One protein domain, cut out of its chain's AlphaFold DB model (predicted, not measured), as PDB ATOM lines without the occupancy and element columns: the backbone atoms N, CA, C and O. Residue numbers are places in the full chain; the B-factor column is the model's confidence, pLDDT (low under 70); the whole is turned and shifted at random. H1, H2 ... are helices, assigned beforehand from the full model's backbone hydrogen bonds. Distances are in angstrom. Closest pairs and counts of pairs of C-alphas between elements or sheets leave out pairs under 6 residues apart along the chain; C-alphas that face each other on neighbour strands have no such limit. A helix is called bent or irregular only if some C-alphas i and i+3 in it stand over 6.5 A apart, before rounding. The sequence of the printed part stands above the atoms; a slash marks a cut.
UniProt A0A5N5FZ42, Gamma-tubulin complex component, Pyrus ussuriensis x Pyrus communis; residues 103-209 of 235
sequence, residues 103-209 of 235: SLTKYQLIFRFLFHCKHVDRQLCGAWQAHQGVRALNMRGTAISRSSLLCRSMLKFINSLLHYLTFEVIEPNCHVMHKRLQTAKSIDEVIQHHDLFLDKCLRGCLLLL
ATOM      1  N   SER A 103     -21.123  -4.472  54.008       94.00
ATOM      2  CA  SER A 103     -21.568  -5.861  53.914       94.00
ATOM      3  C   SER A 103     -23.009  -5.959  53.387       94.00
ATOM      4  O   SER A 103     -23.271  -6.754  52.485       94.00
ATOM      5  N   LEU A 104     -23.919  -5.088  53.846       93.44
ATOM      6  CA  LEU A 104     -25.281  -4.968  53.300       93.44
ATOM      7  C   LEU A 104     -25.289  -4.658  51.799       93.44
ATOM      8  O   LEU A 104     -26.026  -5.290  51.045       93.44
ATOM      9  N   THR A 105     -24.425  -3.749  51.342       90.88
ATOM     10  CA  THR A 105     -24.300  -3.431  49.911       90.88
ATOM     11  C   THR A 105     -23.867  -4.659  49.104       90.88
ATOM     12  O   THR A 105     -24.408  -4.917  48.029       90.88
ATOM     13  N   LYS A 106     -22.932  -5.466  49.622       92.12
ATOM     14  CA  LYS A 106     -22.501  -6.714  48.971       92.12
ATOM     15  C   LYS A 106     -23.651  -7.725  48.874       92.12
ATOM     16  O   LYS A 106     -23.873  -8.278  47.798       92.12
ATOM     17  N   TYR A 107     -24.426  -7.909  49.947       95.06
ATOM     18  CA  TYR A 107     -25.634  -8.743  49.919       95.06
ATOM     19  C   TYR A 107     -26.653  -8.249  48.889       95.06
ATOM     20  O   TYR A 107     -27.184  -9.050  48.125       95.06
ATOM     21  N   GLN A 108     -26.881  -6.936  48.813       92.88
ATOM     22  CA  GLN A 108     -27.782  -6.331  47.832       92.88
ATOM     23  C   GLN A 108     -27.345  -6.594  46.392       92.88
ATOM     24  O   GLN A 108     -28.188  -6.899  45.552       92.88
ATOM     25  N   LEU A 109     -26.047  -6.508  46.091       90.69
ATOM     26  CA  LEU A 109     -25.525  -6.814  44.756       90.69
ATOM     27  C   LEU A 109     -25.765  -8.282  44.381       90.69
ATOM     28  O   LEU A 109     -26.264  -8.557  43.289       90.69
ATOM     29  N   ILE A 110     -25.471  -9.211  45.298       93.44
ATOM     30  CA  ILE A 110     -25.725 -10.646  45.099       93.44
ATOM     31  C   ILE A 110     -27.224 -10.888  44.892       93.44
ATOM     32  O   ILE A 110     -27.616 -11.549  43.931       93.44
ATOM     33  N   PHE A 111     -28.068 -10.309  45.749       94.38
ATOM     34  CA  PHE A 111     -29.519 -10.415  45.649       94.38
ATOM     35  C   PHE A 111     -30.032  -9.915  44.297       94.38
ATOM     36  O   PHE A 111     -30.736 -10.649  43.607       94.38
ATOM     37  N   ARG A 112     -29.664  -8.693  43.892       91.06
ATOM     38  CA  ARG A 112     -30.125  -8.081  42.635       91.06
ATOM     39  C   ARG A 112     -29.757  -8.938  41.431       91.06
ATOM     40  O   ARG A 112     -30.563  -9.089  40.516       91.06
ATOM     41  N   PHE A 113     -28.570  -9.536  41.447       91.25
ATOM     42  CA  PHE A 113     -28.147 -10.441  40.389       91.25
ATOM     43  C   PHE A 113     -28.985 -11.721  40.339       91.25
ATOM     44  O   PHE A 113     -29.545 -12.046  39.293       91.25
ATOM     45  N   LEU A 114     -29.137 -12.411  41.473       93.75
ATOM     46  CA  LEU A 114     -29.965 -13.618  41.564       93.75
ATOM     47  C   LEU A 114     -31.420 -13.337  41.179       93.75
ATOM     48  O   LEU A 114     -32.039 -14.127  40.468       93.75
ATOM     49  N   PHE A 115     -31.952 -12.198  41.617       93.25
ATOM     50  CA  PHE A 115     -33.296 -11.742  41.297       93.25
ATOM     51  C   PHE A 115     -33.476 -11.559  39.787       93.25
ATOM     52  O   PHE A 115     -34.440 -12.073  39.220       93.25
ATOM     53  N   HIS A 116     -32.514 -10.916  39.120       90.62
ATOM     54  CA  HIS A 116     -32.529 -10.751  37.670       90.62
ATOM     55  C   HIS A 116     -32.436 -12.097  36.936       90.62
ATOM     56  O   HIS A 116     -33.261 -12.380  36.066       90.62
ATOM     57  N   CYS A 117     -31.510 -12.979  37.326       92.62
ATOM     58  CA  CYS A 117     -31.420 -14.327  36.758       92.62
ATOM     59  C   CYS A 117     -32.732 -15.103  36.925       92.62
ATOM     60  O   CYS A 117     -33.184 -15.769  35.992       92.62
ATOM     61  N   LYS A 118     -33.383 -14.988  38.089       93.62
ATOM     62  CA  LYS A 118     -34.652 -15.668  38.351       93.62
ATOM     63  C   LYS A 118     -35.816 -15.069  37.566       93.62
ATOM     64  O   LYS A 118     -36.723 -15.804  37.176       93.62
ATOM     65  N   HIS A 119     -35.796 -13.767  37.298       91.94
ATOM     66  CA  HIS A 119     -36.748 -13.152  36.383       91.94
ATOM     67  C   HIS A 119     -36.580 -13.690  34.955       91.94
ATOM     68  O   HIS A 119     -37.563 -14.123  34.354       91.94
ATOM     69  N   VAL A 120     -35.348 -13.728  34.435       92.56
ATOM     70  CA  VAL A 120     -35.049 -14.258  33.093       92.56
ATOM     71  C   VAL A 120     -35.481 -15.723  32.967       92.56
ATOM     72  O   VAL A 120     -36.136 -16.085  31.991       92.56
ATOM     73  N   ASP A 121     -35.191 -16.550  33.974       94.00
ATOM     74  CA  ASP A 121     -35.656 -17.943  34.060       94.00
ATOM     75  C   ASP A 121     -37.183 -18.051  33.915       94.00
ATOM     76  O   ASP A 121     -37.686 -18.818  33.091       94.00
ATOM     77  N   ARG A 122     -37.941 -17.220  34.640       93.12
ATOM     78  CA  ARG A 122     -39.411 -17.195  34.563       93.12
ATOM     79  C   ARG A 122     -39.931 -16.760  33.194       93.12
ATOM     80  O   ARG A 122     -40.866 -17.381  32.690       93.12
ATOM     81  N   GLN A 123     -39.329 -15.740  32.584       92.81
ATOM     82  CA  GLN A 123     -39.709 -15.279  31.243       92.81
ATOM     83  C   GLN A 123     -39.478 -16.376  30.196       92.81
ATOM     84  O   GLN A 123     -40.350 -16.647  29.368       92.81
ATOM     85  N   LEU A 124     -38.338 -17.070  30.276       94.62
ATOM     86  CA  LEU A 124     -38.025 -18.202  29.403       94.62
ATOM     87  C   LEU A 124     -38.971 -19.386  29.637       94.62
ATOM     88  O   LEU A 124     -39.391 -20.022  28.672       94.62
ATOM     89  N   CYS A 125     -39.363 -19.657  30.884       94.69
ATOM     90  CA  CYS A 125     -40.377 -20.668  31.188       94.69
ATOM     91  C   CYS A 125     -41.731 -20.326  30.549       94.69
ATOM     92  O   CYS A 125     -42.341 -21.195  29.927       94.69
ATOM     93  N   GLY A 126     -42.182 -19.071  30.647       93.25
ATOM     94  CA  GLY A 126     -43.424 -18.614  30.015       93.25
ATOM     95  C   GLY A 126     -43.384 -18.730  28.487       93.25
ATOM     96  O   GLY A 126     -44.297 -19.290  27.879       93.25
ATOM     97  N   ALA A 127     -42.291 -18.288  27.856       92.19
ATOM     98  CA  ALA A 127     -42.095 -18.421  26.411       92.19
ATOM     99  C   ALA A 127     -42.060 -19.893  25.962       92.19
ATOM    100  O   ALA A 127     -42.654 -20.265  24.946       92.19
ATOM    101  N   TRP A 128     -41.409 -20.759  26.742       92.31
ATOM    102  CA  TRP A 128     -41.385 -22.196  26.489       92.31
ATOM    103  C   TRP A 128     -42.780 -22.823  26.578       92.31
ATOM    104  O   TRP A 128     -43.150 -23.597  25.693       92.31
ATOM    105  N   GLN A 129     -43.570 -22.467  27.595       91.06
ATOM    106  CA  GLN A 129     -44.954 -22.928  27.745       91.06
ATOM    107  C   GLN A 129     -45.814 -22.516  26.546       91.06
ATOM    108  O   GLN A 129     -46.519 -23.359  25.992       91.06
ATOM    109  N   ALA A 130     -45.696 -21.269  26.082       89.25
ATOM    110  CA  ALA A 130     -46.387 -20.803  24.881       89.25
ATOM    111  C   ALA A 130     -45.991 -21.624  23.639       89.25
ATOM    112  O   ALA A 130     -46.854 -22.075  22.883       89.25
ATOM    113  N   HIS A 131     -44.695 -21.901  23.459       87.25
ATOM    114  CA  HIS A 131     -44.215 -22.763  22.375       87.25
ATOM    115  C   HIS A 131     -44.752 -24.199  22.464       87.25
ATOM    116  O   HIS A 131     -45.106 -24.774  21.431       87.25
ATOM    117  N   GLN A 132     -44.848 -24.783  23.663       83.56
ATOM    118  CA  GLN A 132     -45.432 -26.117  23.830       83.56
ATOM    119  C   GLN A 132     -46.943 -26.123  23.575       83.56
ATOM    120  O   GLN A 132     -47.433 -27.057  22.942       83.56
ATOM    121  N   GLY A 133     -47.669 -25.079  23.981       81.94
ATOM    122  CA  GLY A 133     -49.102 -24.934  23.705       81.94
ATOM    123  C   GLY A 133     -49.406 -24.902  22.205       81.94
ATOM    124  O   GLY A 133     -50.242 -25.662  21.723       81.94
ATOM    125  N   VAL A 134     -48.654 -24.108  21.435       78.94
ATOM    126  CA  VAL A 134     -48.782 -24.063  19.964       78.94
ATOM    127  C   VAL A 134     -48.457 -25.417  19.331       78.94
ATOM    128  O   VAL A 134     -49.113 -25.828  18.374       78.94
ATOM    129  N   ARG A 135     -47.466 -26.142  19.859       73.56
ATOM    130  CA  ARG A 135     -47.114 -27.481  19.372       73.56
ATOM    131  C   ARG A 135     -48.209 -28.512  19.662       73.56
ATOM    132  O   ARG A 135     -48.481 -29.335  18.798       73.56
ATOM    133  N   ALA A 136     -48.833 -28.459  20.837       73.75
ATOM    134  CA  ALA A 136     -49.922 -29.361  21.210       73.75
ATOM    135  C   ALA A 136     -51.156 -29.187  20.306       73.75
ATOM    136  O   ALA A 136     -51.789 -30.169  19.933       73.75
ATOM    137  N   LEU A 137     -51.456 -27.948  19.900       71.94
ATOM    138  CA  LEU A 137     -52.552 -27.639  18.974       71.94
ATOM    139  C   LEU A 137     -52.245 -28.055  17.524       71.94
ATOM    140  O   LEU A 137     -53.153 -28.366  16.756       71.94
ATOM    141  N   ASN A 138     -50.967 -28.115  17.145       67.00
ATOM    142  CA  ASN A 138     -50.524 -28.503  15.808       67.00
ATOM    143  C   ASN A 138     -50.175 -30.000  15.732       67.00
ATOM    144  O   ASN A 138     -49.019 -30.384  15.555       67.00
ATOM    145  N   MET A 139     -51.196 -30.864  15.782       61.19
ATOM    146  CA  MET A 139     -51.048 -32.329  15.663       61.19
ATOM    147  C   MET A 139     -50.519 -32.818  14.294       61.19
ATOM    148  O   MET A 139     -50.239 -34.001  14.129       61.19
ATOM    149  N   ARG A 140     -50.366 -31.929  13.299       61.28
ATOM    150  CA  ARG A 140     -50.003 -32.263  11.905       61.28
ATOM    151  C   ARG A 140     -48.513 -32.127  11.548       61.28
ATOM    152  O   ARG A 140     -48.175 -32.125  10.371       61.28
ATOM    153  N   GLY A 141     -47.614 -32.067  12.532       58.97
ATOM    154  CA  GLY A 141     -46.173 -32.213  12.276       58.97
ATOM    155  C   GLY A 141     -45.458 -30.941  11.808       58.97
ATOM    156  O   GLY A 141     -44.607 -30.994  10.924       58.97
ATOM    157  N   THR A 142     -45.758 -29.785  12.407       63.97
ATOM    158  CA  THR A 142     -44.947 -28.574  12.194       63.97
ATOM    159  C   THR A 142     -43.525 -28.764  12.724       63.97
ATOM    160  O   THR A 142     -43.333 -29.210  13.860       63.97
ATOM    161  N   ALA A 143     -42.529 -28.388  11.917       69.00
ATOM    162  CA  ALA A 143     -41.123 -28.396  12.308       69.00
ATOM    163  C   ALA A 143     -40.888 -27.567  13.584       69.00
ATOM    164  O   ALA A 143     -41.498 -26.514  13.779       69.00
ATOM    165  N   ILE A 144     -39.985 -28.039  14.452       74.56
ATOM    166  CA  ILE A 144     -39.576 -27.320  15.668       74.56
ATOM    167  C   ILE A 144     -39.065 -25.935  15.261       74.56
ATOM    168  O   ILE A 144     -38.102 -25.823  14.500       74.56
ATOM    169  N   SER A 145     -39.699 -24.870  15.760       83.19
ATOM    170  CA  SER A 145     -39.284 -23.515  15.408       83.19
ATOM    171  C   SER A 145     -37.885 -23.228  15.959       83.19
ATOM    172  O   SER A 145     -37.553 -23.615  17.084       83.19
ATOM    173  N   ARG A 146     -37.067 -22.484  15.202       86.50
ATOM    174  CA  ARG A 146     -35.741 -22.036  15.666       86.50
ATOM    175  C   ARG A 146     -35.832 -21.273  16.995       86.50
ATOM    176  O   ARG A 146     -34.960 -21.434  17.843       86.50
ATOM    177  N   SER A 147     -36.912 -20.513  17.203       87.44
ATOM    178  CA  SER A 147     -37.177 -19.795  18.456       87.44
ATOM    179  C   SER A 147     -37.368 -20.740  19.648       87.44
ATOM    180  O   SER A 147     -36.828 -20.481  20.718       87.44
ATOM    181  N   SER A 148     -38.065 -21.868  19.466       86.75
ATOM    182  CA  SER A 148     -38.277 -22.847  20.537       86.75
ATOM    183  C   SER A 148     -36.986 -23.574  20.920       86.75
ATOM    184  O   SER A 148     -36.743 -23.816  22.103       86.75
ATOM    185  N   LEU A 149     -36.113 -23.856  19.943       89.94
ATOM    186  CA  LEU A 149     -34.793 -24.430  20.203       89.94
ATOM    187  C   LEU A 149     -33.892 -23.440  20.952       89.94
ATOM    188  O   LEU A 149     -33.259 -23.821  21.935       89.94
ATOM    189  N   LEU A 150     -33.875 -22.172  20.530       92.62
ATOM    190  CA  LEU A 150     -33.139 -21.112  21.221       92.62
ATOM    191  C   LEU A 150     -33.636 -20.938  22.663       92.62
ATOM    192  O   LEU A 150     -32.826 -20.960  23.585       92.62
ATOM    193  N   CYS A 151     -34.955 -20.854  22.865       93.50
ATOM    194  CA  CYS A 151     -35.573 -20.757  24.186       93.50
ATOM    195  C   CYS A 151     -35.152 -21.922  25.090       93.50
ATOM    196  O   CYS A 151     -34.774 -21.705  26.239       93.50
ATOM    197  N   ARG A 152     -35.151 -23.156  24.568       91.00
ATOM    198  CA  ARG A 152     -34.693 -24.342  25.306       91.00
ATOM    199  C   ARG A 152     -33.218 -24.244  25.698       91.00
ATOM    200  O   ARG A 152     -32.871 -24.577  26.829       91.00
ATOM    201  N   SER A 153     -32.352 -23.799  24.789       94.88
ATOM    202  CA  SER A 153     -30.922 -23.624  25.069       94.88
ATOM    203  C   SER A 153     -30.670 -22.540  26.117       94.88
ATOM    204  O   SER A 153     -29.906 -22.767  27.053       94.88
ATOM    205  N   MET A 154     -31.355 -21.397  26.016       95.69
ATOM    206  CA  MET A 154     -31.278 -20.318  27.005       95.69
ATOM    207  C   MET A 154     -31.805 -20.764  28.371       95.69
ATOM    208  O   MET A 154     -31.185 -20.469  29.389       95.69
ATOM    209  N   LEU A 155     -32.901 -21.532  28.401       95.25
ATOM    210  CA  LEU A 155     -33.458 -22.080  29.636       95.25
ATOM    211  C   LEU A 155     -32.486 -23.066  30.300       95.25
ATOM    212  O   LEU A 155     -32.309 -23.040  31.515       95.25
ATOM    213  N   LYS A 156     -31.812 -23.915  29.514       94.69
ATOM    214  CA  LYS A 156     -30.754 -24.788  30.039       94.69
ATOM    215  C   LYS A 156     -29.613 -23.958  30.633       94.69
ATOM    216  O   LYS A 156     -29.188 -24.239  31.745       94.69
ATOM    217  N   PHE A 157     -29.157 -22.934  29.914       96.00
ATOM    218  CA  PHE A 157     -28.086 -22.055  30.375       96.00
ATOM    219  C   PHE A 157     -28.434 -21.358  31.696       96.00
ATOM    220  O   PHE A 157     -27.660 -21.461  32.645       96.00
ATOM    221  N   ILE A 158     -29.594 -20.699  31.791       95.44
ATOM    222  CA  ILE A 158     -29.961 -19.946  33.000       95.44
ATOM    223  C   ILE A 158     -30.152 -20.866  34.210       95.44
ATOM    224  O   ILE A 158     -29.737 -20.510  35.310       95.44
ATOM    225  N   ASN A 159     -30.696 -22.073  34.013       94.06
ATOM    226  CA  ASN A 159     -30.816 -23.062  35.084       94.06
ATOM    227  C   ASN A 159     -29.448 -23.564  35.552       94.06
ATOM    228  O   ASN A 159     -29.209 -23.641  36.755       94.06
ATOM    229  N   SER A 160     -28.530 -23.851  34.625       95.56
ATOM    230  CA  SER A 160     -27.150 -24.204  34.975       95.56
ATOM    231  C   SER A 160     -26.429 -23.066  35.699       95.56
ATOM    232  O   SER A 160     -25.712 -23.324  36.662       95.56
ATOM    233  N   LEU A 161     -26.649 -21.813  35.289       93.75
ATOM    234  CA  LEU A 161     -26.079 -20.646  35.959       93.75
ATOM    235  C   LEU A 161     -26.631 -20.489  37.379       93.75
ATOM    236  O   LEU A 161     -25.851 -20.380  38.316       93.75
ATOM    237  N   LEU A 162     -27.955 -20.519  37.563       94.12
ATOM    238  CA  LEU A 162     -28.576 -20.448  38.890       94.12
ATOM    239  C   LEU A 162     -28.087 -21.581  39.801       94.12
ATOM    240  O   LEU A 162     -27.792 -21.337  40.967       94.12
ATOM    241  N   HIS A 163     -27.938 -22.794  39.259       95.38
ATOM    242  CA  HIS A 163     -27.393 -23.925  40.003       95.38
ATOM    243  C   HIS A 163     -25.952 -23.666  40.460       95.38
ATOM    244  O   HIS A 163     -25.662 -23.805  41.642       95.38
ATOM    245  N   TYR A 164     -25.075 -23.210  39.563       95.69
ATOM    246  CA  TYR A 164     -23.709 -22.821  39.916       95.69
ATOM    247  C   TYR A 164     -23.682 -21.739  41.010       95.69
ATOM    248  O   TYR A 164     -23.005 -21.890  42.027       95.69
ATOM    249  N   LEU A 165     -24.462 -20.666  40.848       94.81
ATOM    250  CA  LEU A 165     -24.491 -19.561  41.809       94.81
ATOM    251  C   LEU A 165     -24.925 -20.027  43.205       94.81
ATOM    252  O   LEU A 165     -24.332 -19.618  44.201       94.81
ATOM    253  N   THR A 166     -25.939 -20.885  43.298       94.31
ATOM    254  CA  THR A 166     -26.442 -21.354  44.592       94.31
ATOM    255  C   THR A 166     -25.564 -22.453  45.191       94.31
ATOM    256  O   THR A 166     -25.098 -22.284  46.316       94.31
ATOM    257  N   PHE A 167     -25.301 -23.532  44.451       95.50
ATOM    258  CA  PHE A 167     -24.716 -24.766  44.991       95.50
ATOM    259  C   PHE A 167     -23.189 -24.824  44.921       95.50
ATOM    260  O   PHE A 167     -22.576 -25.494  45.744       95.50
ATOM    261  N   GLU A 168     -22.556 -24.112  43.987       94.44
ATOM    262  CA  GLU A 168     -21.089 -24.110  43.851       94.44
ATOM    263  C   GLU A 168     -20.455 -22.861  44.481       94.44
ATOM    264  O   GLU A 168     -19.308 -22.891  44.929       94.44
ATOM    265  N   VAL A 169     -21.200 -21.750  44.548       95.94
ATOM    266  CA  VAL A 169     -20.697 -20.478  45.084       95.94
ATOM    267  C   VAL A 169     -21.269 -20.176  46.465       95.94
ATOM    268  O   VAL A 169     -20.512 -20.130  47.434       95.94
ATOM    269  N   ILE A 170     -22.572 -19.926  46.590       96.44
ATOM    270  CA  ILE A 170     -23.139 -19.358  47.824       96.44
ATOM    271  C   ILE A 170     -23.148 -20.380  48.966       96.44
ATOM    272  O   ILE A 170     -22.619 -20.096  50.042       96.44
ATOM    273  N   GLU A 171     -23.718 -21.563  48.746       96.50
ATOM    274  CA  GLU A 171     -23.903 -22.576  49.788       96.50
ATOM    275  C   GLU A 171     -22.571 -23.095  50.366       96.50
ATOM    276  O   GLU A 171     -22.411 -23.057  51.592       96.50
ATOM    277  N   PRO A 172     -21.552 -23.462  49.558       97.44
ATOM    278  CA  PRO A 172     -20.277 -23.927  50.100       97.44
ATOM    279  C   PRO A 172     -19.546 -22.841  50.893       97.44
ATOM    280  O   PRO A 172     -18.990 -23.112  51.961       97.44
ATOM    281  N   ASN A 173     -19.560 -21.592  50.408       97.69
ATOM    282  CA  ASN A 173     -18.930 -20.483  51.120       97.69
ATOM    283  C   ASN A 173     -19.673 -20.151  52.424       97.69
ATOM    284  O   ASN A 173     -19.016 -19.863  53.426       97.69
ATOM    285  N   CYS A 174     -21.006 -20.243  52.440       97.44
ATOM    286  CA  CYS A 174     -21.815 -20.068  53.646       97.44
ATOM    287  C   CYS A 174     -21.488 -21.145  54.690       97.44
ATOM    288  O   CYS A 174     -21.231 -20.828  55.851       97.44
ATOM    289  N   HIS A 175     -21.380 -22.408  54.269       97.69
ATOM    290  CA  HIS A 175     -20.990 -23.514  55.148       97.69
ATOM    291  C   HIS A 175     -19.601 -23.313  55.762       97.69
ATOM    292  O   HIS A 175     -19.401 -23.504  56.963       97.69
ATOM    293  N   VAL A 176     -18.626 -22.884  54.952       97.81
ATOM    294  CA  VAL A 176     -17.274 -22.560  55.434       97.81
ATOM    295  C   VAL A 176     -17.308 -21.409  56.439       97.81
ATOM    296  O   VAL A 176     -16.637 -21.492  57.469       97.81
ATOM    297  N   MET A 177     -18.080 -20.353  56.170       97.75
ATOM    298  CA  MET A 177     -18.260 -19.238  57.101       97.75
ATOM    299  C   MET A 177     -18.855 -19.726  58.421       97.75
ATOM    300  O   MET A 177     -18.279 -19.459  59.470       97.75
ATOM    301  N   HIS A 178     -19.951 -20.485  58.374       97.25
ATOM    302  CA  HIS A 178     -20.638 -20.985  59.562       97.25
ATOM    303  C   HIS A 178     -19.701 -21.800  60.465       97.25
ATOM    304  O   HIS A 178     -19.624 -21.541  61.663       97.25
ATOM    305  N   LYS A 179     -18.904 -22.711  59.888       97.56
ATOM    306  CA  LYS A 179     -17.889 -23.473  60.637       97.56
ATOM    307  C   LYS A 179     -16.845 -22.579  61.303       97.56
ATOM    308  O   LYS A 179     -16.474 -22.820  62.444       97.56
ATOM    309  N   ARG A 180     -16.363 -21.553  60.598       97.00
ATOM    310  CA  ARG A 180     -15.360 -20.623  61.136       97.00
ATOM    311  C   ARG A 180     -15.932 -19.742  62.243       97.00
ATOM    312  O   ARG A 180     -15.254 -19.514  63.239       97.00
ATOM    313  N   LEU A 181     -17.186 -19.307  62.105       96.44
ATOM    314  CA  LEU A 181     -17.895 -18.536  63.127       96.44
ATOM    315  C   LEU A 181     -18.061 -19.318  64.436       96.44
ATOM    316  O   LEU A 181     -17.942 -18.724  65.499       96.44
ATOM    317  N   GLN A 182     -18.259 -20.639  64.378       96.56
ATOM    318  CA  GLN A 182     -18.329 -21.488  65.577       96.56
ATOM    319  C   GLN A 182     -17.005 -21.553  66.357       96.56
ATOM    320  O   GLN A 182     -17.011 -21.824  67.554       96.56
ATOM    321  N   THR A 183     -15.872 -21.327  65.688       96.38
ATOM    322  CA  THR A 183     -14.532 -21.385  66.295       96.38
ATOM    323  C   THR A 183     -13.936 -20.014  66.611       96.38
ATOM    324  O   THR A 183     -12.839 -19.952  67.167       96.38
ATOM    325  N   ALA A 184     -14.623 -18.931  66.238       97.06
ATOM    326  CA  ALA A 184     -14.140 -17.569  66.415       97.06
ATOM    327  C   ALA A 184     -14.087 -17.190  67.902       97.06
ATOM    328  O   ALA A 184     -15.011 -17.466  68.668       97.06
ATOM    329  N   LYS A 185     -12.996 -16.545  68.313       96.31
ATOM    330  CA  LYS A 185     -12.714 -16.154  69.702       96.31
ATOM    331  C   LYS A 185     -12.920 -14.665  69.960       96.31
ATOM    332  O   LYS A 185     -12.918 -14.247  71.115       96.31
ATOM    333  N   SER A 186     -13.088 -13.865  68.910       97.12
ATOM    334  CA  SER A 186     -13.290 -12.420  69.006       97.12
ATOM    335  C   SER A 186     -14.314 -11.913  67.991       97.12
ATOM    336  O   SER A 186     -14.605 -12.561  66.984       97.12
ATOM    337  N   ILE A 187     -14.858 -10.720  68.251       95.00
ATOM    338  CA  ILE A 187     -15.771 -10.033  67.323       95.00
ATOM    339  C   ILE A 187     -15.043  -9.684  66.016       95.00
ATOM    340  O   ILE A 187     -15.632  -9.792  64.942       95.00
ATOM    341  N   ASP A 188     -13.758  -9.336  66.087       96.00
ATOM    342  CA  ASP A 188     -12.947  -9.031  64.905       96.00
ATOM    343  C   ASP A 188     -12.787 -10.252  63.987       96.00
ATOM    344  O   ASP A 188     -12.901 -10.126  62.767       96.00
ATOM    345  N   GLU A 189     -12.606 -11.452  64.553       97.06
ATOM    346  CA  GLU A 189     -12.574 -12.699  63.776       97.06
ATOM    347  C   GLU A 189     -13.921 -12.971  63.094       97.06
ATOM    348  O   GLU A 189     -13.962 -13.350  61.920       97.06
ATOM    349  N   VAL A 190     -15.034 -12.718  63.792       97.06
ATOM    350  CA  VAL A 190     -16.389 -12.836  63.228       97.06
ATOM    351  C   VAL A 190     -16.570 -11.894  62.033       97.06
ATOM    352  O   VAL A 190     -17.013 -12.340  60.970       97.06
ATOM    353  N   ILE A 191     -16.184 -10.621  62.173       96.44
ATOM    354  CA  ILE A 191     -16.225  -9.623  61.092       96.44
ATOM    355  C   ILE A 191     -15.385 -10.096  59.905       96.44
ATOM    356  O   ILE A 191     -15.871 -10.138  58.773       96.44
ATOM    357  N   GLN A 192     -14.147 -10.522  60.159       96.69
ATOM    358  CA  GLN A 192     -13.227 -10.964  59.117       96.69
ATOM    359  C   GLN A 192     -13.762 -12.180  58.349       96.69
ATOM    360  O   GLN A 192     -13.658 -12.246  57.122       96.69
ATOM    361  N   HIS A 193     -14.328 -13.167  59.047       97.38
ATOM    362  CA  HIS A 193     -14.896 -14.360  58.420       97.38
ATOM    363  C   HIS A 193     -16.123 -14.038  57.566       97.38
ATOM    364  O   HIS A 193     -16.259 -14.585  56.468       97.38
ATOM    365  N   HIS A 194     -16.974 -13.134  58.043       97.50
ATOM    366  CA  HIS A 194     -18.142 -12.660  57.313       97.50
ATOM    367  C   HIS A 194     -17.764 -11.865  56.053       97.50
ATOM    368  O   HIS A 194     -18.293 -12.127  54.969       97.50
ATOM    369  N   ASP A 195     -16.798 -10.953  56.147       96.00
ATOM    370  CA  ASP A 195     -16.346 -10.175  54.992       96.00
ATOM    371  C   ASP A 195     -15.662 -11.056  53.940       96.00
ATOM    372  O   ASP A 195     -15.927 -10.907  52.744       96.00
ATOM    373  N   LEU A 196     -14.862 -12.040  54.369       96.44
ATOM    374  CA  LEU A 196     -14.253 -13.014  53.463       96.44
ATOM    375  C   LEU A 196     -15.308 -13.849  52.724       96.44
ATOM    376  O   LEU A 196     -15.135 -14.147  51.541       96.44
ATOM    377  N   PHE A 197     -16.384 -14.247  53.404       97.19
ATOM    378  CA  PHE A 197     -17.506 -14.952  52.784       97.19
ATOM    379  C   PHE A 197     -18.146 -14.117  51.672       97.19
ATOM    380  O   PHE A 197     -18.299 -14.600  50.546       97.19
ATOM    381  N   LEU A 198     -18.461 -12.855  51.965       95.69
ATOM    382  CA  LEU A 198     -19.075 -11.944  51.004       95.69
ATOM    383  C   LEU A 198     -18.170 -11.672  49.801       95.69
ATOM    384  O   LEU A 198     -18.640 -11.697  48.665       95.69
ATOM    385  N   ASP A 199     -16.874 -11.467  50.030       92.88
ATOM    386  CA  ASP A 199     -15.908 -11.233  48.955       92.88
ATOM    387  C   ASP A 199     -15.757 -12.449  48.044       92.88
ATOM    388  O   ASP A 199     -15.677 -12.304  46.820       92.88
ATOM    389  N   LYS A 200     -15.754 -13.658  48.615       94.38
ATOM    390  CA  LYS A 200     -15.745 -14.896  47.830       94.38
ATOM    391  C   LYS A 200     -17.019 -15.052  47.012       94.38
ATOM    392  O   LYS A 200     -16.924 -15.377  45.831       94.38
ATOM    393  N   CYS A 201     -18.185 -14.778  47.598       95.00
ATOM    394  CA  CYS A 201     -19.456 -14.865  46.884       95.00
ATOM    395  C   CYS A 201     -19.537 -13.847  45.745       95.00
ATOM    396  O   CYS A 201     -19.892 -14.216  44.633       95.00
ATOM    397  N   LEU A 202     -19.146 -12.589  45.965       90.94
ATOM    398  CA  LEU A 202     -19.151 -11.575  44.907       90.94
ATOM    399  C   LEU A 202     -18.244 -11.940  43.728       90.94
ATOM    400  O   LEU A 202     -18.644 -11.779  42.574       90.94
ATOM    401  N   ARG A 203     -17.037 -12.452  44.007       88.69
ATOM    402  CA  ARG A 203     -16.114 -12.920  42.961       88.69
ATOM    403  C   ARG A 203     -16.664 -14.153  42.241       88.69
ATOM    404  O   ARG A 203     -16.645 -14.186  41.015       88.69
ATOM    405  N   GLY A 204     -17.181 -15.131  42.987       87.81
ATOM    406  CA  GLY A 204     -17.755 -16.362  42.437       87.81
ATOM    407  C   GLY A 204     -19.021 -16.125  41.610       87.81
ATOM    408  O   GLY A 204     -19.215 -16.772  40.592       87.81
ATOM    409  N   CYS A 205     -19.834 -15.127  41.962       86.75
ATOM    410  CA  CYS A 205     -21.008 -14.729  41.184       86.75
ATOM    411  C   CYS A 205     -20.666 -13.999  39.873       86.75
ATOM    412  O   CYS A 205     -21.575 -13.536  39.190       86.75
ATOM    413  N   LEU A 206     -19.380 -13.871  39.513       77.75
ATOM    414  CA  LEU A 206     -18.897 -13.219  38.288       77.75
ATOM    415  C   LEU A 206     -19.232 -11.718  38.197       77.75
ATOM    416  O   LEU A 206     -18.978 -11.085  37.174       77.75
ATOM    417  N   LEU A 207     -19.735 -11.117  39.279       67.44
ATOM    418  CA  LEU A 207     -20.160  -9.713  39.334       67.44
ATOM    419  C   LEU A 207     -19.002  -8.723  39.183       67.44
ATOM    420  O   LEU A 207     -19.213  -7.562  38.846       67.44
ATOM    421  N   LEU A 208     -17.780  -9.197  39.415       61.84
ATOM    422  CA  LEU A 208     -16.551  -8.415  39.326       61.84
ATOM    423  C   LEU A 208     -15.716  -8.764  38.082       61.84
ATOM    424  O   LEU A 208     -14.626  -8.219  37.909       61.84
ATOM    425  N   LEU A 209     -16.194  -9.660  37.205       60.22
ATOM    426  CA  LEU A 209     -15.441 -10.041  36.010       60.22
ATOM    427  C   LEU A 209     -15.595  -8.992  34.893       60.22
ATOM    428  O   LEU A 209     -16.713  -8.708  34.449       60.22
TER     429      LEU A 209
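What this domain is: This is residues 103 to 209 of the 235 residues of the protein "Gamma-tubulin complex component" of Pyrus ussuriensis x Pyrus communis (UniProt A0A5N5FZ42). This is a long rod of helices: H2, bent but nearly straight, runs along it, H1 packs beside its first arm H2a, and H3 folds back along its second arm H2b. Residues 136 to 141 stick out at one end. The 107 printed residues, with three named helices in the order H1, H2, H3, are all helix in class and extended, with radius of gyration of the C-alphas 20.1 A and spans of 71 by 22 by 19 A.

Where its parts are: Find C-alpha 146 at (-35.741, -22.036, 15.666), where H2, residues 146 to 183, begins; by its hydrogen bonds it was assigned as one helix, but it is bent, with C-alphas 168 and 171 6.7 A apart. Its arms are H2a, residues 146 to 168, 31.8 A, and H2b, residues 171 to 183, 19.0 A. H1, residues 103 to 137, runs 51.5 A; H3, residues 187 to 204, runs 25.8 A to C-alpha 204 at (-17.755, -16.362, 42.437).

How they stand to each other: H2a and H1 touch as a hairpin, tilt 32 degrees, closest C-alphas Leu 155 and Leu 124, 6.0 A. H2b and H3 touch as another, tilt 11 degrees, closest C-alphas Leu 181 and Val 190, 5.9 A. Residues 103 to 110 of H1 alone touch H3, closest C-alphas Lys 106 and Leu 198, 6.6 A. Every O i to N i+4 pair is within hydrogen-bond range in H1, H2a and H3, and 8 of 9 in H2b.

The domain as a whole: The farthest C-alphas, Arg 140 and Ser 186, are 70.7 A apart. The printed part has no cut and no long link; pLDDT is under 70 at residues 138 to 143 and 207 to 209.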